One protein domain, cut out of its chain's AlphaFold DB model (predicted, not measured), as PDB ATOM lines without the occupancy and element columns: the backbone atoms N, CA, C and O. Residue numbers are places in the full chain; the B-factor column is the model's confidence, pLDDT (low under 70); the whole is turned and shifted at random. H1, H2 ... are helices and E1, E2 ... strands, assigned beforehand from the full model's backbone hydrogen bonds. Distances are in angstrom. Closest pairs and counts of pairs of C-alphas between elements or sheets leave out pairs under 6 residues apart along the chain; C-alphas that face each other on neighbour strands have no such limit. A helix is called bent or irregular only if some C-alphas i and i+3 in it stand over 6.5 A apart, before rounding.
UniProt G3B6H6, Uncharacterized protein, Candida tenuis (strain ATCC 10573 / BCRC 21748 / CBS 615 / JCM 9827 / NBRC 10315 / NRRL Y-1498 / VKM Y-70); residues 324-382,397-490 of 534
ATOM      1  N   LEU A 324      -6.773 -34.024  -2.685       67.50
ATOM      2  CA  LEU A 324      -5.352 -34.065  -3.022       67.50
ATOM      3  C   LEU A 324      -5.144 -33.801  -4.518       67.50
ATOM      4  O   LEU A 324      -4.243 -33.059  -4.883       67.50
ATOM      5  N   ASN A 325      -6.024 -34.328  -5.373       69.38
ATOM      6  CA  ASN A 325      -5.975 -34.077  -6.815       69.38
ATOM      7  C   ASN A 325      -6.216 -32.598  -7.150       69.38
ATOM      8  O   ASN A 325      -5.463 -32.024  -7.932       69.38
ATOM      9  N   LYS A 326      -7.218 -31.958  -6.524       71.50
ATOM     10  CA  LYS A 326      -7.464 -30.511  -6.678       71.50
ATOM     11  C   LYS A 326      -6.309 -29.669  -6.142       71.50
ATOM     12  O   LYS A 326      -5.994 -28.623  -6.691       71.50
ATOM     13  N   PHE A 327      -5.691 -30.099  -5.049       74.44
ATOM     14  CA  PHE A 327      -4.550 -29.396  -4.486       74.44
ATOM     15  C   PHE A 327      -3.326 -29.503  -5.402       74.44
ATOM     16  O   PHE A 327      -2.694 -28.492  -5.695       74.44
ATOM     17  N   ASN A 328      -3.020 -30.707  -5.888       76.88
ATOM     18  CA  ASN A 328      -1.912 -30.940  -6.809       76.88
ATOM     19  C   ASN A 328      -2.093 -30.131  -8.096       76.88
ATOM     20  O   ASN A 328      -1.149 -29.465  -8.507       76.88
ATOM     21  N   SER A 329      -3.305 -30.086  -8.662       78.75
ATOM     22  CA  SER A 329      -3.557 -29.279  -9.859       78.75
ATOM     23  C   SER A 329      -3.339 -27.782  -9.615       78.75
ATOM     24  O   SER A 329      -2.786 -27.107 -10.473       78.75
ATOM     25  N   ILE A 330      -3.697 -27.253  -8.439       81.75
ATOM     26  CA  ILE A 330      -3.431 -25.849  -8.080       81.75
ATOM     27  C   ILE A 330      -1.928 -25.589  -7.895       81.75
ATOM     28  O   ILE A 330      -1.422 -24.536  -8.272       81.75
ATOM     29  N   VAL A 331      -1.189 -26.533  -7.311       82.69
ATOM     30  CA  VAL A 331       0.273 -26.411  -7.198       82.69
ATOM     31  C   VAL A 331       0.922 -26.414  -8.578       82.69
ATOM     32  O   VAL A 331       1.779 -25.574  -8.851       82.69
ATOM     33  N   GLU A 332       0.503 -27.328  -9.449       83.69
ATOM     34  CA  GLU A 332       0.988 -27.423 -10.823       83.69
ATOM     35  C   GLU A 332       0.683 -26.151 -11.616       83.69
ATOM     36  O   GLU A 332       1.571 -25.642 -12.300       83.69
ATOM     37  N   THR A 333      -0.522 -25.583 -11.493       85.81
ATOM     38  CA  THR A 333      -0.858 -24.330 -12.181       85.81
ATOM     39  C   THR A 333      -0.003 -23.170 -11.689       85.81
ATOM     40  O   THR A 333       0.544 -22.457 -12.521       85.81
ATOM     41  N   GLU A 334       0.193 -22.994 -10.380       86.62
ATOM     42  CA  GLU A 334       1.034 -21.907  -9.847       86.62
ATOM     43  C   GLU A 334       2.522 -22.068 -10.208       86.62
ATOM     44  O   GLU A 334       3.234 -21.083 -10.417       86.62
ATOM     45  N   ILE A 335       3.016 -23.304 -10.316       85.50
ATOM     46  CA  ILE A 335       4.376 -23.558 -10.811       85.50
ATOM     47  C   ILE A 335       4.464 -23.224 -12.298       85.50
ATOM     48  O   ILE A 335       5.409 -22.558 -12.714       85.50
ATOM     49  N   ASN A 336       3.470 -23.625 -13.090       85.62
ATOM     50  CA  ASN A 336       3.428 -23.335 -14.519       85.62
ATOM     51  C   ASN A 336       3.272 -21.837 -14.806       85.62
ATOM     52  O   ASN A 336       3.905 -21.341 -15.736       85.62
ATOM     53  N   THR A 337       2.507 -21.088 -14.005       88.19
ATOM     54  CA  THR A 337       2.401 -19.627 -14.160       88.19
ATOM     55  C   THR A 337       3.724 -18.935 -13.850       88.19
ATOM     56  O   THR A 337       4.152 -18.078 -14.624       88.19
ATOM     57  N   LEU A 338       4.420 -19.325 -12.773       86.00
ATOM     58  CA  LEU A 338       5.756 -18.797 -12.484       86.00
ATOM     59  C   LEU A 338       6.761 -19.185 -13.567       86.00
ATOM     60  O   LEU A 338       7.495 -18.320 -14.042       86.00
ATOM     61  N   LYS A 339       6.760 -20.445 -14.007       85.56
ATOM     62  CA  LYS A 339       7.613 -20.929 -15.097       85.56
ATOM     63  C   LYS A 339       7.383 -20.121 -16.375       85.56
ATOM     64  O   LYS A 339       8.348 -19.642 -16.958       85.56
ATOM     65  N   ALA A 340       6.127 -19.893 -16.755       85.38
ATOM     66  CA  ALA A 340       5.766 -19.063 -17.901       85.38
ATOM     67  C   ALA A 340       6.198 -17.600 -17.720       85.38
ATOM     68  O   ALA A 340       6.638 -16.974 -18.677       85.38
ATOM     69  N   SER A 341       6.116 -17.050 -16.504       87.31
ATOM     70  CA  SER A 341       6.577 -15.682 -16.233       87.31
ATOM     71  C   SER A 341       8.091 -15.526 -16.408       87.31
ATOM     72  O   SER A 341       8.531 -14.547 -17.004       87.31
ATOM     73  N   LEU A 342       8.879 -16.511 -15.958       85.44
ATOM     74  CA  LEU A 342      10.331 -16.525 -16.145       85.44
ATOM     75  C   LEU A 342      10.689 -16.774 -17.610       85.44
ATOM     76  O   LEU A 342      11.580 -16.119 -18.135       85.44
ATOM     77  N   GLN A 343       9.964 -17.670 -18.283       85.12
ATOM     78  CA  GLN A 343      10.157 -17.944 -19.706       85.12
ATOM     79  C   GLN A 343       9.900 -16.694 -20.557       85.12
ATOM     80  O   GLN A 343      10.724 -16.365 -21.401       85.12
ATOM     81  N   LYS A 344       8.825 -15.943 -20.280       85.06
ATOM     82  CA  LYS A 344       8.560 -14.656 -20.941       85.06
ATOM     83  C   LYS A 344       9.674 -13.641 -20.699       85.06
ATOM     84  O   LYS A 344      10.005 -12.878 -21.595       85.06
ATOM     85  N   GLU A 345      10.256 -13.614 -19.500       83.25
ATOM     86  CA  GLU A 345      11.396 -12.735 -19.222       83.25
ATOM     87  C   GLU A 345      12.625 -13.130 -20.057       83.25
ATOM     88  O   GLU A 345      13.289 -12.249 -20.595       83.25
ATOM     89  N   ILE A 346      12.888 -14.431 -20.224       82.31
ATOM     90  CA  ILE A 346      13.948 -14.944 -21.108       82.31
ATOM     91  C   ILE A 346      13.664 -14.563 -22.568       82.31
ATOM     92  O   ILE A 346      14.547 -14.048 -23.247       82.31
ATOM     93  N   GLU A 347      12.433 -14.763 -23.043       81.31
ATOM     94  CA  GLU A 347      12.010 -14.421 -24.409       81.31
ATOM     95  C   GLU A 347      12.141 -12.923 -24.701       81.31
ATOM     96  O   GLU A 347      12.604 -12.546 -25.778       81.31
ATOM     97  N   LEU A 348      11.799 -12.054 -23.744       82.25
ATOM     98  CA  LEU A 348      11.973 -10.605 -23.882       82.25
ATOM     99  C   LEU A 348      13.448 -10.203 -24.012       82.25
ATOM    100  O   LEU A 348      13.761  -9.311 -24.791       82.25
ATOM    101  N   ILE A 349      14.354 -10.862 -23.282       78.69
ATOM    102  CA  ILE A 349      15.801 -10.595 -23.379       78.69
ATOM    103  C   ILE A 349      16.351 -11.094 -24.722       78.69
ATOM    104  O   ILE A 349      17.132 -10.407 -25.371       78.69
ATOM    105  N   LEU A 350      15.927 -12.280 -25.167       73.12
ATOM    106  CA  LEU A 350      16.373 -12.847 -26.444       73.12
ATOM    107  C   LEU A 350      15.860 -12.044 -27.645       73.12
ATOM    108  O   LEU A 350      16.578 -11.876 -28.626       73.12
ATOM    109  N   SER A 351      14.630 -11.532 -27.566       70.69
ATOM    110  CA  SER A 351      14.043 -10.707 -28.627       70.69
ATOM    111  C   SER A 351      14.621  -9.292 -28.690       70.69
ATOM    112  O   SER A 351      14.635  -8.718 -29.775       70.69
ATOM    113  N   SER A 352      15.145  -8.736 -27.589       67.38
ATOM    114  CA  SER A 352      15.805  -7.422 -27.621       67.38
ATOM    115  C   SER A 352      17.192  -7.440 -28.274       67.38
ATOM    116  O   SER A 352      17.622  -6.412 -28.790       67.38
ATOM    117  N   ASP A 353      17.874  -8.591 -28.291       60.50
ATOM    118  CA  ASP A 353      19.265  -8.709 -28.760       60.50
ATOM    119  C   ASP A 353      19.408  -9.069 -30.257       60.50
ATOM    120  O   ASP A 353      20.517  -9.320 -30.724       60.50
ATOM    121  N   ASN A 354      18.322  -9.060 -31.049       52.88
ATOM    122  CA  ASN A 354      18.327  -9.312 -32.508       52.88
ATOM    123  C   ASN A 354      19.069 -10.595 -32.958       52.88
ATOM    124  O   ASN A 354      19.480 -10.708 -34.113       52.88
ATOM    125  N   GLN A 355      19.227 -11.590 -32.082       54.03
ATOM    126  CA  GLN A 355      19.816 -12.877 -32.439       54.03
ATOM    127  C   GLN A 355      18.718 -13.929 -32.584       54.03
ATOM    128  O   GLN A 355      18.138 -14.408 -31.612       54.03
ATOM    129  N   SER A 356      18.451 -14.317 -33.831       47.62
ATOM    130  CA  SER A 356      17.635 -15.475 -34.194       47.62
ATOM    131  C   SER A 356      18.362 -16.774 -33.826       47.62
ATOM    132  O   SER A 356      18.798 -17.534 -34.691       47.62
ATOM    133  N   THR A 357      18.560 -17.030 -32.537       47.03
ATOM    134  CA  THR A 357      19.070 -18.314 -32.058       47.03
ATOM    135  C   THR A 357      17.894 -19.211 -31.724       47.03
ATOM    136  O   THR A 357      17.026 -18.812 -30.948       47.03
ATOM    137  N   ASN A 358      17.876 -20.410 -32.318       48.91
ATOM    138  CA  ASN A 358      16.934 -21.495 -32.044       48.91
ATOM    139  C   ASN A 358      16.507 -21.498 -30.573       48.91
ATOM    140  O   ASN A 358      17.296 -21.808 -29.680       48.91
ATOM    141  N   MET A 359      15.259 -21.100 -30.338       48.75
ATOM    142  CA  MET A 359      14.705 -20.914 -29.010       48.75
ATOM    143  C   MET A 359      14.766 -22.252 -28.267       48.75
ATOM    144  O   MET A 359      14.071 -23.201 -28.633       48.75
ATOM    145  N   LEU A 360      15.612 -22.350 -27.234       52.00
ATOM    146  CA  LEU A 360      15.605 -23.477 -26.303       52.00
ATOM    147  C   LEU A 360      14.307 -23.404 -25.495       52.00
ATOM    148  O   LEU A 360      14.254 -22.889 -24.378       52.00
ATOM    149  N   LEU A 361      13.225 -23.896 -26.090       55.06
ATOM    150  CA  LEU A 361      12.002 -24.207 -25.376       55.06
ATOM    151  C   LEU A 361      12.357 -25.278 -24.348       55.06
ATOM    152  O   LEU A 361      12.562 -26.441 -24.697       55.06
ATOM    153  N   PHE A 362      12.407 -24.901 -23.069       54.50
ATOM    154  CA  PHE A 362      12.438 -25.843 -21.950       54.50
ATOM    155  C   PHE A 362      11.074 -26.548 -21.824       54.50
ATOM    156  O   PHE A 362      10.374 -26.456 -20.806       54.50
ATOM    157  N   ASN A 363      10.693 -27.275 -22.876       47.94
ATOM    158  CA  ASN A 363       9.551 -28.175 -22.941       47.94
ATOM    159  C   ASN A 363       9.874 -29.453 -22.162       47.94
ATOM    160  O   ASN A 363       9.867 -30.564 -22.684       47.94
ATOM    161  N   HIS A 364      10.158 -29.317 -20.870       52.88
ATOM    162  CA  HIS A 364      10.031 -30.452 -19.973       52.88
ATOM    163  C   HIS A 364       8.537 -30.730 -19.794       52.88
ATOM    164  O   HIS A 364       7.852 -30.010 -19.069       52.88
ATOM    165  N   GLN A 365       8.052 -31.748 -20.512       57.66
ATOM    166  CA  GLN A 365       6.660 -32.212 -20.517       57.66
ATOM    167  C   GLN A 365       6.233 -32.875 -19.195       57.66
ATOM    168  O   GLN A 365       5.044 -33.078 -18.978       57.66
ATOM    169  N   PHE A 366       7.171 -33.175 -18.289       60.00
ATOM    170  CA  PHE A 366       6.881 -33.854 -17.028       60.00
ATOM    171  C   PHE A 366       7.267 -32.995 -15.826       60.00
ATOM    172  O   PHE A 366       8.402 -32.524 -15.711       60.00
ATOM    173  N   PHE A 367       6.308 -32.809 -14.921       68.00
ATOM    174  CA  PHE A 367       6.494 -32.121 -13.652       68.00
ATOM    175  C   PHE A 367       7.470 -32.922 -12.769       68.00
ATOM    176  O   PHE A 367       7.271 -34.111 -12.511       68.00
ATOM    177  N   LYS A 368       8.567 -32.295 -12.329       72.38
ATOM    178  CA  LYS A 368       9.608 -32.950 -11.526       72.38
ATOM    179  C   LYS A 368       9.126 -33.051 -10.070       72.38
ATOM    180  O   LYS A 368       8.975 -32.042  -9.380       72.38
ATOM    181  N   ASN A 369       8.926 -34.279  -9.591       68.12
ATOM    182  CA  ASN A 369       8.576 -34.574  -8.199       68.12
ATOM    183  C   ASN A 369       9.829 -34.869  -7.362       68.12
ATOM    184  O   ASN A 369      10.725 -35.581  -7.805       68.12
ATOM    185  N   ASN A 370       9.876 -34.374  -6.119       60.38
ATOM    186  CA  ASN A 370      10.939 -34.691  -5.148       60.38
ATOM    187  C   ASN A 370      10.667 -36.015  -4.404       60.38
ATOM    188  O   ASN A 370      10.812 -36.096  -3.181       60.38
ATOM    189  N   SER A 371      10.162 -37.020  -5.115       64.81
ATOM    190  CA  SER A 371       9.811 -38.322  -4.557       64.81
ATOM    191  C   SER A 371      10.522 -39.433  -5.317       64.81
ATOM    192  O   SER A 371      10.734 -39.354  -6.526       64.81
ATOM    193  N   PHE A 372      10.903 -40.481  -4.585       56.88
ATOM    194  CA  PHE A 372      11.370 -41.718  -5.195       56.88
ATOM    195  C   PHE A 372      10.238 -42.321  -6.029       56.88
ATOM    196  O   PHE A 372       9.081 -42.327  -5.599       56.88
ATOM    197  N   LYS A 373      10.574 -42.819  -7.219       64.56
ATOM    198  CA  LYS A 373       9.651 -43.604  -8.039       64.56
ATOM    199  C   LYS A 373       9.834 -45.077  -7.695       64.56
ATOM    200  O   LYS A 373      10.955 -45.518  -7.454       64.56
ATOM    201  N   LEU A 374       8.732 -45.812  -7.646       58.47
ATOM    202  CA  LEU A 374       8.771 -47.260  -7.509       58.47
ATOM    203  C   LEU A 374       8.892 -47.846  -8.913       58.47
ATOM    204  O   LEU A 374       8.062 -47.536  -9.762       58.47
ATOM    205  N   CYS A 375       9.919 -48.650  -9.157       53.09
ATOM    206  CA  CYS A 375      10.158 -49.265 -10.457       53.09
ATOM    207  C   CYS A 375      10.169 -50.780 -10.292       53.09
ATOM    208  O   CYS A 375      10.925 -51.286  -9.463       53.09
ATOM    209  N   ASP A 376       9.361 -51.477 -11.086       58.69
ATOM    210  CA  ASP A 376       9.457 -52.926 -11.239       58.69
ATOM    211  C   ASP A 376      10.045 -53.271 -12.598       58.69
ATOM    212  O   ASP A 376       9.794 -52.574 -13.589       58.69
ATOM    213  N   PHE A 377      10.783 -54.373 -12.646       53.75
ATOM    214  CA  PHE A 377      11.205 -54.960 -13.904       53.75
ATOM    215  C   PHE A 377      10.066 -55.844 -14.393       53.75
ATOM    216  O   PHE A 377       9.833 -56.920 -13.837       53.75
ATOM    217  N   LEU A 378       9.379 -55.426 -15.458       53.94
ATOM    218  CA  LEU A 378       8.558 -56.367 -16.207       53.94
ATOM    219  C   LEU A 378       9.530 -57.346 -16.859       53.94
ATOM    220  O   LEU A 378      10.131 -57.083 -17.900       53.94
ATOM    221  N   LYS A 379       9.726 -58.495 -16.212       48.56
ATOM    222  CA  LYS A 379      10.152 -59.670 -16.950       48.56
ATOM    223  C   LYS A 379       8.981 -59.969 -17.872       48.56
ATOM    224  O   LYS A 379       7.926 -60.362 -17.377       48.56
ATOM    225  N   ASP A 380       9.155 -59.801 -19.178       43.34
ATOM    226  CA  ASP A 380       8.308 -60.468 -20.167       43.34
ATOM    227  C   ASP A 380       8.513 -61.988 -20.022       43.34
ATOM    228  O   ASP A 380       9.113 -62.677 -20.843       43.34
ATOM    229  N   THR A 381       8.042 -62.550 -18.912       39.75
ATOM    230  CA  THR A 381       7.670 -63.949 -18.839       39.75
ATOM    231  C   THR A 381       6.321 -64.009 -19.521       39.75
ATOM    232  O   THR A 381       5.318 -63.649 -18.909       39.75
ATOM    233  N   GLY A 382       6.324 -64.395 -20.799       36.91
ATOM    234  CA  GLY A 382       5.156 -64.482 -21.673       36.91
ATOM    235  C   GLY A 382       3.976 -65.239 -21.065       36.91
ATOM    236  O   GLY A 382       3.769 -66.421 -21.334       36.91
ATOM    237  N   ILE A 397      13.843 -55.940 -24.325       41.66
ATOM    238  CA  ILE A 397      13.092 -54.722 -24.020       41.66
ATOM    239  C   ILE A 397      12.782 -54.777 -22.524       41.66
ATOM    240  O   ILE A 397      11.816 -55.395 -22.089       41.66
ATOM    241  N   ILE A 398      13.647 -54.166 -21.713       45.25
ATOM    242  CA  ILE A 398      13.389 -53.990 -20.282       45.25
ATOM    243  C   ILE A 398      12.326 -52.899 -20.158       45.25
ATOM    244  O   ILE A 398      12.635 -51.707 -20.174       45.25
ATOM    245  N   SER A 399      11.058 -53.298 -20.076       52.09
ATOM    246  CA  SER A 399       9.986 -52.372 -19.729       52.09
ATOM    247  C   SER A 399       9.957 -52.184 -18.208       52.09
ATOM    248  O   SER A 399       9.980 -53.136 -17.425       52.09
ATOM    249  N   TYR A 400       9.973 -50.927 -17.766       55.75
ATOM    250  CA  TYR A 400       9.887 -50.584 -16.350       55.75
ATOM    251  C   TYR A 400       8.438 -50.262 -16.003       55.75
ATOM    252  O   TYR A 400       7.856 -49.333 -16.566       55.75
ATOM    253  N   ASN A 401       7.862 -50.977 -15.037       59.47
ATOM    254  CA  ASN A 401       6.606 -50.550 -14.433       59.47
ATOM    255  C   ASN A 401       6.922 -49.476 -13.387       59.47
ATOM    256  O   ASN A 401       7.273 -49.787 -12.248       59.47
ATOM    257  N   VAL A 402       6.865 -48.209 -13.797       62.53
ATOM    258  CA  VAL A 402       7.156 -47.069 -12.923       62.53
ATOM    259  C   VAL A 402       5.858 -46.550 -12.313       62.53
ATOM    260  O   VAL A 402       5.001 -46.017 -13.018       62.53
ATOM    261  N   LYS A 403       5.721 -46.649 -10.989       63.59
ATOM    262  CA  LYS A 403       4.649 -45.992 -10.236       63.59
ATOM    263  C   LYS A 403       5.189 -44.812  -9.445       63.59
ATOM    264  O   LYS A 403       6.133 -44.924  -8.662       63.59
ATOM    265  N   GLU A 404       4.556 -43.664  -9.642       64.50
ATOM    266  CA  GLU A 404       4.892 -42.438  -8.929       64.50
ATOM    267  C   GLU A 404       4.137 -42.345  -7.602       64.50
ATOM    268  O   GLU A 404       2.974 -42.737  -7.481       64.50
ATOM    269  N   LEU A 405       4.816 -41.811  -6.591       65.88
ATOM    270  CA  LEU A 405       4.188 -41.466  -5.324       65.88
ATOM    271  C   LEU A 405       3.395 -40.164  -5.469       65.88
ATOM    272  O   LEU A 405       3.743 -39.294  -6.267       65.88
ATOM    273  N   ASN A 406       2.376 -39.995  -4.625       66.31
ATOM    274  CA  ASN A 406       1.654 -38.731  -4.505       66.31
ATOM    275  C   ASN A 406       2.618 -37.552  -4.277       66.31
ATOM    276  O   ASN A 406       3.499 -37.634  -3.416       66.31
ATOM    277  N   LEU A 407       2.384 -36.436  -4.985       71.62
ATOM    278  CA  LEU A 407       3.144 -35.179  -4.869       71.62
ATOM    279  C   LEU A 407       3.322 -34.746  -3.405       71.62
ATOM    280  O   LEU A 407       4.393 -34.297  -2.988       71.62
ATOM    281  N   ILE A 408       2.257 -34.910  -2.619       71.44
ATOM    282  CA  ILE A 408       2.250 -34.686  -1.179       71.44
ATOM    283  C   ILE A 408       1.947 -36.007  -0.481       71.44
ATOM    284  O   ILE A 408       0.857 -36.563  -0.651       71.44
ATOM    285  N   PRO A 409       2.883 -36.505   0.343       67.25
ATOM    286  CA  PRO A 409       2.636 -37.656   1.194       67.25
ATOM    287  C   PRO A 409       1.419 -37.448   2.097       67.25
ATOM    288  O   PRO A 409       1.266 -36.398   2.721       67.25
ATOM    289  N   TYR A 410       0.601 -38.492   2.242       64.38
ATOM    290  CA  TYR A 410      -0.605 -38.468   3.077       64.38
ATOM    291  C   TYR A 410      -0.328 -38.056   4.533       64.38
ATOM    292  O   TYR A 410      -1.147 -37.389   5.157       64.38
ATOM    293  N   ASN A 411       0.866 -38.353   5.055       63.06
ATOM    294  CA  ASN A 411       1.277 -37.976   6.413       63.06
ATOM    295  C   ASN A 411       1.206 -36.459   6.677       63.06
ATOM    296  O   ASN A 411       1.076 -36.040   7.825       63.06
ATOM    297  N   TYR A 412       1.278 -35.622   5.637       66.56
ATOM    298  CA  TYR A 412       1.116 -34.175   5.785       66.56
ATOM    299  C   TYR A 412      -0.340 -33.733   5.979       66.56
ATOM    300  O   TYR A 412      -0.562 -32.649   6.509       66.56
ATOM    301  N   LEU A 413      -1.314 -34.558   5.580       64.31
ATOM    302  CA  LEU A 413      -2.743 -34.308   5.801       64.31
ATOM    303  C   LEU A 413      -3.184 -34.703   7.216       64.31
ATOM    304  O   LEU A 413      -4.101 -34.103   7.765       64.31
ATOM    305  N   THR A 414      -2.541 -35.706   7.816       60.41
ATOM    306  CA  THR A 414      -2.952 -36.248   9.121       60.41
ATOM    307  C   THR A 414      -2.355 -35.495  10.308       60.41
ATOM    308  O   THR A 414      -3.024 -35.324  11.330       60.41
ATOM    309  N   ASP A 415      -1.113 -35.014  10.201       61.75
ATOM    310  CA  ASP A 415      -0.432 -34.347  11.311       61.75
ATOM    311  C   ASP A 415      -0.711 -32.837  11.353       61.75
ATOM    312  O   ASP A 415      -0.202 -32.058  10.546       61.75
ATOM    313  N   LYS A 416      -1.428 -32.392  12.392       65.38
ATOM    314  CA  LYS A 416      -1.790 -30.976  12.631       65.38
ATOM    315  C   LYS A 416      -0.711 -30.135  13.332       65.38
ATOM    316  O   LYS A 416      -0.961 -28.997  13.720       65.38
ATOM    317  N   SER A 417       0.479 -30.686  13.559       74.19
ATOM    318  CA  SER A 417       1.530 -29.995  14.316       74.19
ATOM    319  C   SER A 417       2.093 -28.769  13.575       74.19
ATOM    320  O   SER A 417       2.200 -28.739  12.350       74.19
ATOM    321  N   THR A 418       2.571 -27.763  14.310       75.38
ATOM    322  CA  THR A 418       3.316 -26.635  13.712       75.38
ATOM    323  C   THR A 418       4.552 -27.116  12.941       75.38
ATOM    324  O   THR A 418       4.921 -26.554  11.909       75.38
ATOM    325  N   ARG A 419       5.168 -28.213  13.401       76.94
ATOM    326  CA  ARG A 419       6.327 -28.850  12.770       76.94
ATOM    327  C   ARG A 419       5.990 -29.492  11.422       76.94
ATOM    328  O   ARG A 419       6.756 -29.316  10.478       76.94
ATOM    329  N   SER A 420       4.873 -30.211  11.308       71.88
ATOM    330  CA  SER A 420       4.417 -30.799  10.036       71.88
ATOM    331  C   SER A 420       4.056 -29.712   9.029       71.88
ATOM    332  O   SER A 420       4.447 -29.814   7.871       71.88
ATOM    333  N   ARG A 421       3.446 -28.614   9.484       76.19
ATOM    334  CA  ARG A 421       3.125 -27.452   8.641       76.19
ATOM    335  C   ARG A 421       4.376 -26.754   8.090       76.19
ATOM    336  O   ARG A 421       4.439 -26.455   6.901       76.19
ATOM    337  N   ARG A 422       5.424 -26.589   8.912       80.81
ATOM    338  CA  ARG A 422       6.744 -26.106   8.449       80.81
ATOM    339  C   ARG A 422       7.396 -27.060   7.445       80.81
ATOM    340  O   ARG A 422       7.981 -26.613   6.465       80.81
ATOM    341  N   ARG A 423       7.293 -28.375   7.663       81.19
ATOM    342  CA  ARG A 423       7.821 -29.377   6.723       81.19
ATOM    343  C   ARG A 423       7.072 -29.365   5.391       81.19
ATOM    344  O   ARG A 423       7.725 -29.425   4.359       81.19
ATOM    345  N   LEU A 424       5.747 -29.230   5.417       81.12
ATOM    346  CA  LEU A 424       4.921 -29.079   4.220       81.12
ATOM    347  C   LEU A 424       5.300 -27.810   3.449       81.12
ATOM    348  O   LEU A 424       5.529 -27.886   2.248       81.12
ATOM    349  N   PHE A 425       5.446 -26.674   4.141       84.69
ATOM    350  CA  PHE A 425       5.934 -25.433   3.534       84.69
ATOM    351  C   PHE A 425       7.282 -25.651   2.834       84.69
ATOM    352  O   PHE A 425       7.419 -25.336   1.656       84.69
ATOM    353  N   ASN A 426       8.249 -26.265   3.523       85.25
ATOM    354  CA  ASN A 426       9.567 -26.550   2.954       85.25
ATOM    355  C   ASN A 426       9.505 -27.539   1.779       85.25
ATOM    356  O   ASN A 426      10.276 -27.403   0.833       85.25
ATOM    357  N   HIS A 427       8.621 -28.538   1.829       83.94
ATOM    358  CA  HIS A 427       8.421 -29.504   0.744       83.94
ATOM    359  C   HIS A 427       7.869 -28.825  -0.506       83.94
ATOM    360  O   HIS A 427       8.453 -28.954  -1.578       83.94
ATOM    361  N   ILE A 428       6.804 -28.036  -0.356       85.00
ATOM    362  CA  ILE A 428       6.217 -27.266  -1.456       85.00
ATOM    363  C   ILE A 428       7.251 -26.279  -2.007       85.00
ATOM    364  O   ILE A 428       7.460 -26.226  -3.212       85.00
ATOM    365  N   PHE A 429       7.969 -25.561  -1.143       87.12
ATOM    366  CA  PHE A 429       9.021 -24.634  -1.561       87.12
ATOM    367  C   PHE A 429      10.105 -25.323  -2.403       87.12
ATOM    368  O   PHE A 429      10.506 -24.808  -3.446       87.12
ATOM    369  N   LYS A 430      10.529 -26.530  -2.008       87.00
ATOM    370  CA  LYS A 430      11.458 -27.346  -2.803       87.00
ATOM    371  C   LYS A 430      10.873 -27.752  -4.156       87.00
ATOM    372  O   LYS A 430      11.602 -27.708  -5.139       87.00
ATOM    373  N   LEU A 431       9.588 -28.111  -4.227       85.00
ATOM    374  CA  LEU A 431       8.927 -28.448  -5.495       85.00
ATOM    375  C   LEU A 431       8.931 -27.270  -6.479       85.00
ATOM    376  O   LEU A 431       9.197 -27.480  -7.661       85.00
ATOM    377  N   PHE A 432       8.704 -26.042  -6.000       85.31
ATOM    378  CA  PHE A 432       8.837 -24.841  -6.832       85.31
ATOM    379  C   PHE A 432      10.261 -24.694  -7.366       85.31
ATOM    380  O   PHE A 432      10.451 -24.539  -8.567       85.31
ATOM    381  N   LEU A 433      11.271 -24.791  -6.498       86.44
ATOM    382  CA  LEU A 433      12.661 -24.630  -6.925       86.44
ATOM    383  C   LEU A 433      13.087 -25.687  -7.943       86.44
ATOM    384  O   LEU A 433      13.654 -25.323  -8.965       86.44
ATOM    385  N   ILE A 434      12.781 -26.966  -7.704       85.38
ATOM    386  CA  ILE A 434      13.162 -28.072  -8.598       85.38
ATOM    387  C   ILE A 434      12.618 -27.842 -10.013       85.38
ATOM    388  O   ILE A 434      13.349 -28.023 -10.986       85.38
ATOM    389  N   ASN A 435      11.364 -27.404 -10.128       84.12
ATOM    390  CA  ASN A 435      10.720 -27.180 -11.421       84.12
ATOM    391  C   ASN A 435      11.135 -25.872 -12.112       84.12
ATOM    392  O   ASN A 435      10.960 -25.768 -13.323       84.12
ATOM    393  N   LEU A 436      11.678 -24.900 -11.368       84.38
ATOM    394  CA  LEU A 436      12.118 -23.599 -11.890       84.38
ATOM    395  C   LEU A 436      13.640 -23.500 -12.105       84.38
ATOM    396  O   LEU A 436      14.116 -22.481 -12.600       84.38
ATOM    397  N   THR A 437      14.407 -24.524 -11.711       85.38
ATOM    398  CA  THR A 437      15.885 -24.538 -11.769       85.38
ATOM    399  C   THR A 437      16.427 -24.100 -13.127       85.38
ATOM    400  O   THR A 437      17.230 -23.170 -13.187       85.38
ATOM    401  N   ASP A 438      15.930 -24.704 -14.205       81.88
ATOM    402  CA  ASP A 438      16.412 -24.463 -15.566       81.88
ATOM    403  C   ASP A 438      16.194 -22.991 -16.003       81.88
ATOM    404  O   ASP A 438      17.094 -22.354 -16.563       81.88
ATOM    405  N   GLN A 439      15.037 -22.393 -15.678       83.56
ATOM    406  CA  GLN A 439      14.749 -20.977 -15.981       83.56
ATOM    407  C   GLN A 439      15.544 -20.015 -15.087       83.56
ATOM    408  O   GLN A 439      15.952 -18.936 -15.516       83.56
ATOM    409  N   ILE A 440      15.764 -20.382 -13.822       84.81
ATOM    410  CA  ILE A 440      16.536 -19.562 -12.881       84.81
ATOM    411  C   ILE A 440      18.003 -19.509 -13.313       84.81
ATOM    412  O   ILE A 440      18.595 -18.428 -13.329       84.81
ATOM    413  N   GLU A 441      18.595 -20.647 -13.676       84.19
ATOM    414  CA  GLU A 441      19.992 -20.704 -14.113       84.19
ATOM    415  C   GLU A 441      20.226 -19.912 -15.399       84.19
ATOM    416  O   GLU A 441      21.205 -19.168 -15.486       84.19
ATOM    417  N   THR A 442      19.315 -20.014 -16.366       82.25
ATOM    418  CA  THR A 442      19.394 -19.238 -17.613       82.25
ATOM    419  C   THR A 442      19.277 -17.738 -17.361       82.25
ATOM    420  O   THR A 442      20.145 -16.988 -17.803       82.25
ATOM    421  N   LEU A 443      18.308 -17.282 -16.563       81.38
ATOM    422  CA  LEU A 443      18.173 -15.856 -16.224       81.38
ATOM    423  C   LEU A 443      19.371 -15.300 -15.442       81.38
ATOM    424  O   LEU A 443      19.770 -14.150 -15.650       81.38
ATOM    425  N   ILE A 444      19.977 -16.097 -14.556       84.88
ATOM    426  CA  ILE A 444      21.202 -15.700 -13.847       84.88
ATOM    427  C   ILE A 444      22.373 -15.548 -14.824       84.88
ATOM    428  O   ILE A 444      23.160 -14.611 -14.680       84.88
ATOM    429  N   ARG A 445      22.493 -16.437 -15.815       81.94
ATOM    430  CA  ARG A 445      23.548 -16.355 -16.836       81.94
ATOM    431  C   ARG A 445      23.339 -15.192 -17.804       81.94
ATOM    432  O   ARG A 445      24.317 -14.570 -18.181       81.94
ATOM    433  N   MET A 446      22.095 -14.892 -18.174       77.75
ATOM    434  CA  MET A 446      21.792 -13.865 -19.174       77.75
ATOM    435  C   MET A 446      21.732 -12.445 -18.600       77.75
ATOM    436  O   MET A 446      22.332 -11.533 -19.152       77.75
ATOM    437  N   LYS A 447      20.995 -12.235 -17.499       78.00
ATOM    438  CA  LYS A 447      20.630 -10.886 -17.022       78.00
ATOM    439  C   LYS A 447      21.141 -10.561 -15.627       78.00
ATOM    440  O   LYS A 447      21.489  -9.419 -15.335       78.00
ATOM    441  N   TYR A 448      21.163 -11.546 -14.734       81.06
ATOM    442  CA  TYR A 448      21.387 -11.302 -13.307       81.06
ATOM    443  C   TYR A 448      22.764 -11.742 -12.805       81.06
ATOM    444  O   TYR A 448      22.921 -11.935 -11.600       81.06
ATOM    445  N   SER A 449      23.780 -11.849 -13.668       76.62
ATOM    446  CA  SER A 449      25.113 -12.342 -13.280       76.62
ATOM    447  C   SER A 449      25.720 -11.524 -12.132       76.62
ATOM    448  O   SER A 449      26.183 -12.092 -11.147       76.62
ATOM    449  N   ASN A 450      25.569 -10.195 -12.181       76.81
ATOM    450  CA  ASN A 450      26.068  -9.275 -11.151       76.81
ATOM    451  C   ASN A 450      25.061  -9.008 -10.012       76.81
ATOM    452  O   ASN A 450      25.421  -8.441  -8.985       76.81
ATOM    453  N   ARG A 451      23.785  -9.403 -10.164       83.50
ATOM    454  CA  ARG A 451      22.692  -9.152  -9.192       83.50
ATOM    455  C   ARG A 451      21.970 -10.431  -8.755       83.50
ATOM    456  O   ARG A 451      20.790 -10.401  -8.393       83.50
ATOM    457  N   LYS A 452      22.685 -11.560  -8.747       83.12
ATOM    458  CA  LYS A 452      22.141 -12.893  -8.448       83.12
ATOM    459  C   LYS A 452      21.384 -12.933  -7.120       83.12
ATOM    460  O   LYS A 452      20.289 -13.480  -7.044       83.12
ATOM    461  N   GLN A 453      21.951 -12.329  -6.078       82.00
ATOM    462  CA  GLN A 453      21.413 -12.409  -4.718       82.00
ATOM    463  C   GLN A 453      20.074 -11.669  -4.573       82.00
ATOM    464  O   GLN A 453      19.148 -12.186  -3.953       82.00
ATOM    465  N   VAL A 454      19.932 -10.505  -5.215       85.50
ATOM    466  CA  VAL A 454      18.685  -9.721  -5.216       85.50
ATOM    467  C   VAL A 454      17.583 -10.461  -5.976       85.50
ATOM    468  O   VAL A 454      16.461 -10.573  -5.486       85.50
ATOM    469  N   PHE A 455      17.911 -11.025  -7.141       85.00
ATOM    470  CA  PHE A 455      16.971 -11.820  -7.933       85.00
ATOM    471  C   PHE A 455      16.475 -13.055  -7.168       85.00
ATOM    472  O   PHE A 455      15.266 -13.258  -7.047       85.00
ATOM    473  N   VAL A 456      17.390 -13.830  -6.576       85.94
ATOM    474  CA  VAL A 456      17.044 -15.017  -5.777       85.94
ATOM    475  C   VAL A 456      16.194 -14.639  -4.562       85.94
ATOM    476  O   VAL A 456      15.198 -15.307  -4.294       85.94
ATOM    477  N   ASN A 457      16.510 -13.547  -3.860       87.19
ATOM    478  CA  ASN A 457      15.708 -13.083  -2.722       87.19
ATOM    479  C   ASN A 457      14.287 -12.679  -3.143       87.19
ATOM    480  O   ASN A 457      13.319 -13.065  -2.484       87.19
ATOM    481  N   ASN A 458      14.145 -11.980  -4.271       88.44
ATOM    482  CA  ASN A 458      12.843 -11.589  -4.808       88.44
ATOM    483  C   ASN A 458      12.015 -12.804  -5.250       88.44
ATOM    484  O   ASN A 458      10.817 -12.869  -4.968       88.44
ATOM    485  N   LEU A 459      12.639 -13.791  -5.902       87.56
ATOM    486  CA  LEU A 459      11.972 -15.045  -6.254       87.56
ATOM    487  C   LEU A 459      11.554 -15.834  -5.014       87.56
ATOM    488  O   LEU A 459      10.408 -16.272  -4.926       87.56
ATOM    489  N   ASN A 460      12.436 -15.955  -4.023       88.62
ATOM    490  CA  ASN A 460      12.134 -16.632  -2.765       88.62
ATOM    491  C   ASN A 460      10.964 -15.965  -2.030       88.62
ATOM    492  O   ASN A 460      10.107 -16.668  -1.488       88.62
ATOM    493  N   ALA A 461      10.889 -14.630  -2.041       88.88
ATOM    494  CA  ALA A 461       9.768 -13.883  -1.479       88.88
ATOM    495  C   ALA A 461       8.463 -14.149  -2.252       88.88
ATOM    496  O   ALA A 461       7.441 -14.455  -1.635       88.88
ATOM    497  N   LYS A 462       8.503 -14.124  -3.593       88.38
ATOM    498  CA  LYS A 462       7.343 -14.448  -4.446       88.38
ATOM    499  C   LYS A 462       6.822 -15.865  -4.186       88.38
ATOM    500  O   LYS A 462       5.633 -16.032  -3.918       88.38
ATOM    501  N   ILE A 463       7.705 -16.866  -4.186       88.69
ATOM    502  CA  ILE A 463       7.350 -18.267  -3.903       88.69
ATOM    503  C   ILE A 463       6.784 -18.391  -2.482       88.69
ATOM    504  O   ILE A 463       5.728 -18.989  -2.282       88.69
ATOM    505  N   SER A 464       7.432 -17.777  -1.489       88.38
ATOM    506  CA  SER A 464       6.964 -17.815  -0.095       88.38
ATOM    507  C   SER A 464       5.565 -17.222   0.068       88.38
ATOM    508  O   SER A 464       4.750 -17.783   0.804       88.38
ATOM    509  N   ASN A 465       5.266 -16.126  -0.633       88.81
ATOM    510  CA  ASN A 465       3.950 -15.494  -0.608       88.81
ATOM    511  C   ASN A 465       2.884 -16.385  -1.253       88.81
ATOM    512  O   ASN A 465       1.824 -16.579  -0.661       88.81
ATOM    513  N   ILE A 466       3.173 -17.001  -2.405       87.25
ATOM    514  CA  ILE A 466       2.253 -17.950  -3.056       87.25
ATOM    515  C   ILE A 466       1.937 -19.117  -2.113       87.25
ATOM    516  O   ILE A 466       0.769 -19.457  -1.906       87.25
ATOM    517  N   ILE A 467       2.956 -19.689  -1.469       85.38
ATOM    518  CA  ILE A 467       2.752 -20.822  -0.563       85.38
ATOM    519  C   ILE A 467       1.940 -20.407   0.668       85.38
ATOM    520  O   ILE A 467       1.006 -21.115   1.040       85.38
ATOM    521  N   ARG A 468       2.262 -19.271   1.304       84.19
ATOM    522  CA  ARG A 468       1.555 -18.811   2.512       84.19
ATOM    523  C   ARG A 468       0.108 -18.422   2.227       84.19
ATOM    524  O   ARG A 468      -0.778 -18.869   2.947       84.19
ATOM    525  N   PHE A 469      -0.132 -17.621   1.192       83.44
ATOM    526  CA  PHE A 469      -1.442 -17.010   0.964       83.44
ATOM    527  C   PHE A 469      -2.379 -17.844   0.087       83.44
ATOM    528  O   PHE A 469      -3.593 -17.769   0.276       83.44
ATOM    529  N   LYS A 470      -1.863 -18.654  -0.845       81.75
ATOM    530  CA  LYS A 470      -2.710 -19.502  -1.700       81.75
ATOM    531  C   LYS A 470      -2.743 -20.945  -1.212       81.75
ATOM    532  O   LYS A 470      -3.816 -21.477  -0.949       81.75
ATOM    533  N   LEU A 471      -1.581 -21.578  -1.049       80.69
ATOM    534  CA  LEU A 471      -1.510 -23.031  -0.850       80.69
ATOM    535  C   LEU A 471      -1.802 -23.468   0.594       80.69
ATOM    536  O   LEU A 471      -2.613 -24.366   0.814       80.69
ATOM    537  N   LEU A 472      -1.196 -22.830   1.597       79.88
ATOM    538  CA  LEU A 472      -1.439 -23.181   3.002       79.88
ATOM    539  C   LEU A 472      -2.861 -22.826   3.457       79.88
ATOM    540  O   LEU A 472      -3.468 -23.599   4.194       79.88
ATOM    541  N   ASN A 473      -3.430 -21.735   2.940       77.69
ATOM    542  CA  ASN A 473      -4.820 -21.364   3.212       77.69
ATOM    543  C   ASN A 473      -5.823 -22.424   2.715       77.69
ATOM    544  O   ASN A 473      -6.845 -22.655   3.363       77.69
ATOM    545  N   LEU A 474      -5.538 -23.112   1.602       72.25
ATOM    546  CA  LEU A 474      -6.367 -24.226   1.123       72.25
ATOM    547  C   LEU A 474      -6.285 -25.445   2.049       72.25
ATOM    548  O   LEU A 474      -7.307 -26.075   2.321       72.25
ATOM    549  N   PHE A 475      -5.096 -25.745   2.580       68.50
ATOM    550  CA  PHE A 475      -4.929 -26.791   3.593       68.50
ATOM    551  C   PHE A 475      -5.712 -26.486   4.869       68.50
ATOM    552  O   PHE A 475      -6.334 -27.385   5.432       68.50
ATOM    553  N   ASP A 476      -5.721 -25.233   5.321       68.50
ATOM    554  CA  ASP A 476      -6.457 -24.851   6.528       68.50
ATOM    555  C   ASP A 476      -7.966 -24.984   6.350       68.50
ATOM    556  O   ASP A 476      -8.634 -25.536   7.225       68.50
ATOM    557  N   ARG A 477      -8.495 -24.573   5.190       64.94
ATOM    558  CA  ARG A 477      -9.918 -24.737   4.858       64.94
ATOM    559  C   ARG A 477     -10.337 -26.205   4.831       64.94
ATOM    560  O   ARG A 477     -11.418 -26.541   5.297       64.94
ATOM    561  N   VAL A 478      -9.484 -27.101   4.339       60.62
ATOM    562  CA  VAL A 478      -9.824 -28.531   4.263       60.62
ATOM    563  C   VAL A 478      -9.600 -29.275   5.570       60.62
ATOM    564  O   VAL A 478     -10.391 -30.145   5.914       60.62
ATOM    565  N   ASN A 479      -8.621 -28.872   6.373       58.66
ATOM    566  CA  ASN A 479      -8.474 -29.385   7.735       58.66
ATOM    567  C   ASN A 479      -9.648 -28.988   8.651       58.66
ATOM    568  O   ASN A 479      -9.891 -29.662   9.659       58.66
ATOM    569  N   GLN A 480     -10.354 -27.900   8.323       55.31
ATOM    570  CA  GLN A 480     -11.592 -27.475   8.985       55.31
ATOM    571  C   GLN A 480     -12.810 -28.295   8.529       55.31
ATOM    572  O   GLN A 480     -13.690 -28.570   9.347       55.31
ATOM    573  N   LEU A 481     -12.830 -28.768   7.276       50.78
ATOM    574  CA  LEU A 481     -13.816 -29.719   6.753       50.78
ATOM    575  C   LEU A 481     -13.504 -31.135   7.272       50.78
ATOM    576  O   LEU A 481     -12.977 -32.000   6.577       50.78
ATOM    577  N   LYS A 482     -13.791 -31.351   8.558       50.62
ATOM    578  CA  LYS A 482     -13.748 -32.650   9.238       50.62
ATOM    579  C   LYS A 482     -14.568 -33.691   8.460       50.62
ATOM    580  O   LYS A 482     -15.782 -33.702   8.601       50.62
ATOM    581  N   THR A 483     -13.904 -34.557   7.697       43.47
ATOM    582  CA  THR A 483     -14.278 -35.958   7.388       43.47
ATOM    583  C   THR A 483     -13.266 -36.540   6.396       43.47
ATOM    584  O   THR A 483     -13.567 -36.843   5.248       43.47
ATOM    585  N   ILE A 484     -12.022 -36.730   6.835       46.00
ATOM    586  CA  ILE A 484     -11.261 -37.858   6.289       46.00
ATOM    587  C   ILE A 484     -11.665 -39.024   7.193       46.00
ATOM    588  O   ILE A 484     -11.370 -38.940   8.389       46.00
ATOM    589  N   PRO A 485     -12.410 -40.035   6.709       41.22
ATOM    590  CA  PRO A 485     -12.797 -41.157   7.550       41.22
ATOM    591  C   PRO A 485     -11.511 -41.817   8.048       41.22
ATOM    592  O   PRO A 485     -10.688 -42.289   7.263       41.22
ATOM    593  N   ILE A 486     -11.308 -41.796   9.364       44.47
ATOM    594  CA  ILE A 486     -10.235 -42.530  10.039       44.47
ATOM    595  C   ILE A 486     -10.707 -43.989  10.150       44.47
ATOM    596  O   ILE A 486     -10.802 -44.539  11.236       44.47
ATOM    597  N   ASP A 487     -11.043 -44.610   9.021       38.16
ATOM    598  CA  ASP A 487     -11.509 -45.997   8.964       38.16
ATOM    599  C   ASP A 487     -10.428 -46.859   8.328       38.16
ATOM    600  O   ASP A 487     -10.554 -47.342   7.206       38.16
ATOM    601  N   GLN A 488      -9.318 -47.032   9.042       38.28
ATOM    602  CA  GLN A 488      -8.368 -48.106   8.754       38.28
ATOM    603  C   GLN A 488      -7.884 -48.704  10.075       38.28
ATOM    604  O   GLN A 488      -6.790 -48.409  10.559       38.28
ATOM    605  N   SER A 489      -8.728 -49.540  10.682       40.50
ATOM    606  CA  SER A 489      -8.261 -50.523  11.652       40.50
ATOM    607  C   SER A 489      -7.634 -51.684  10.879       40.50
ATOM    608  O   SER A 489      -8.261 -52.309  10.024       40.50
ATOM    609  N   VAL A 490      -6.352 -51.954  11.125       37.97
ATOM    610  CA  VAL A 490      -5.677 -53.096  10.497       37.97
ATOM    611  C   VAL A 490      -5.957 -54.317  11.360       37.97
ATOM    612  O   VAL A 490      -5.478 -54.413  12.493       37.97
TER     613      VAL A 490
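AT A GLANCE: This is residues 324 to 382 and 397 to 490 of the 534 residues of an uncharacterized protein of Candida tenuis (strain ATCC 10573 / BCRC 21748 / CBS 615 / JCM 9827 / NBRC 10315 / NRRL Y-1498 / VKM Y-70) (UniProt G3B6H6). Three long helices, H1, the bent H3 and H4, pack into a loose body: H1 and H4 run side by side in opposite directions, while H3 crosses H4 with its first arm and turns alongside H1 with its second. The two-stranded ribbon of E1 and E2 is set away from these helices, and residues 351 to 358 stick out. The printed part has 153 residues, mostly helix, with H1, E1, E2, H2, H3, H4 in chain order and the strands antiparallel. It is loose, with a radius of gyration of the C-alphas of 19.7 A, and flat, spanning 65 by 51 by 22 A.

HOW THE PARTS SIT: H1, residues 324 to 352, touches H4, residues 452 to 480, at a shallow tilt of 21 degrees, opposite ways; their closest C-alphas, Val 331 and Leu 471, are 7.4 A apart. H3, residues 418 to 446, was assigned as one helix by its hydrogen bonds but is bent, with C-alphas 435 and 438 7.5 A apart; its arms are H3a, to 435, and H3b, from 438. H3b touches H1 at a shallow 22 degrees, closest C-alphas Leu 342 and Gln 439, 6.3 A. H3a touches H4 at a steep 51 degrees, closest C-alphas Phe 425 and Ile 467, 6.9 A. H2, residues 411 to 414, only just touches H3a, with 3 pairs of C-alphas within 8 A, the closest Tyr 412 and Ser 420, 6.4 A. E1, residues 374 to 378, is the antiparallel neighbour of E2, residues 399 to 403; N 376 and O 401 are 2.9 A apart. Every O i to N i+4 pair is within hydrogen-bond range in H1, H3a and H3b, and 23 of 25 in H4.

IN THESE COORDINATES: H1 begins at C-alpha 324, (-5.352, -34.065, -3.022), and is 42.0 A long. H3a measures 26.2 A. H4, 40.7 A, ends at C-alpha 480, (-11.592, -27.475, 8.985).

THE WHOLE: Residues 383 to 396 are not printed; C-alphas 382 and 397 are 12.8 A apart. The link from H1 to E1 is long. Mean pLDDT of the printed part is 70.8, with 66 residues under 70.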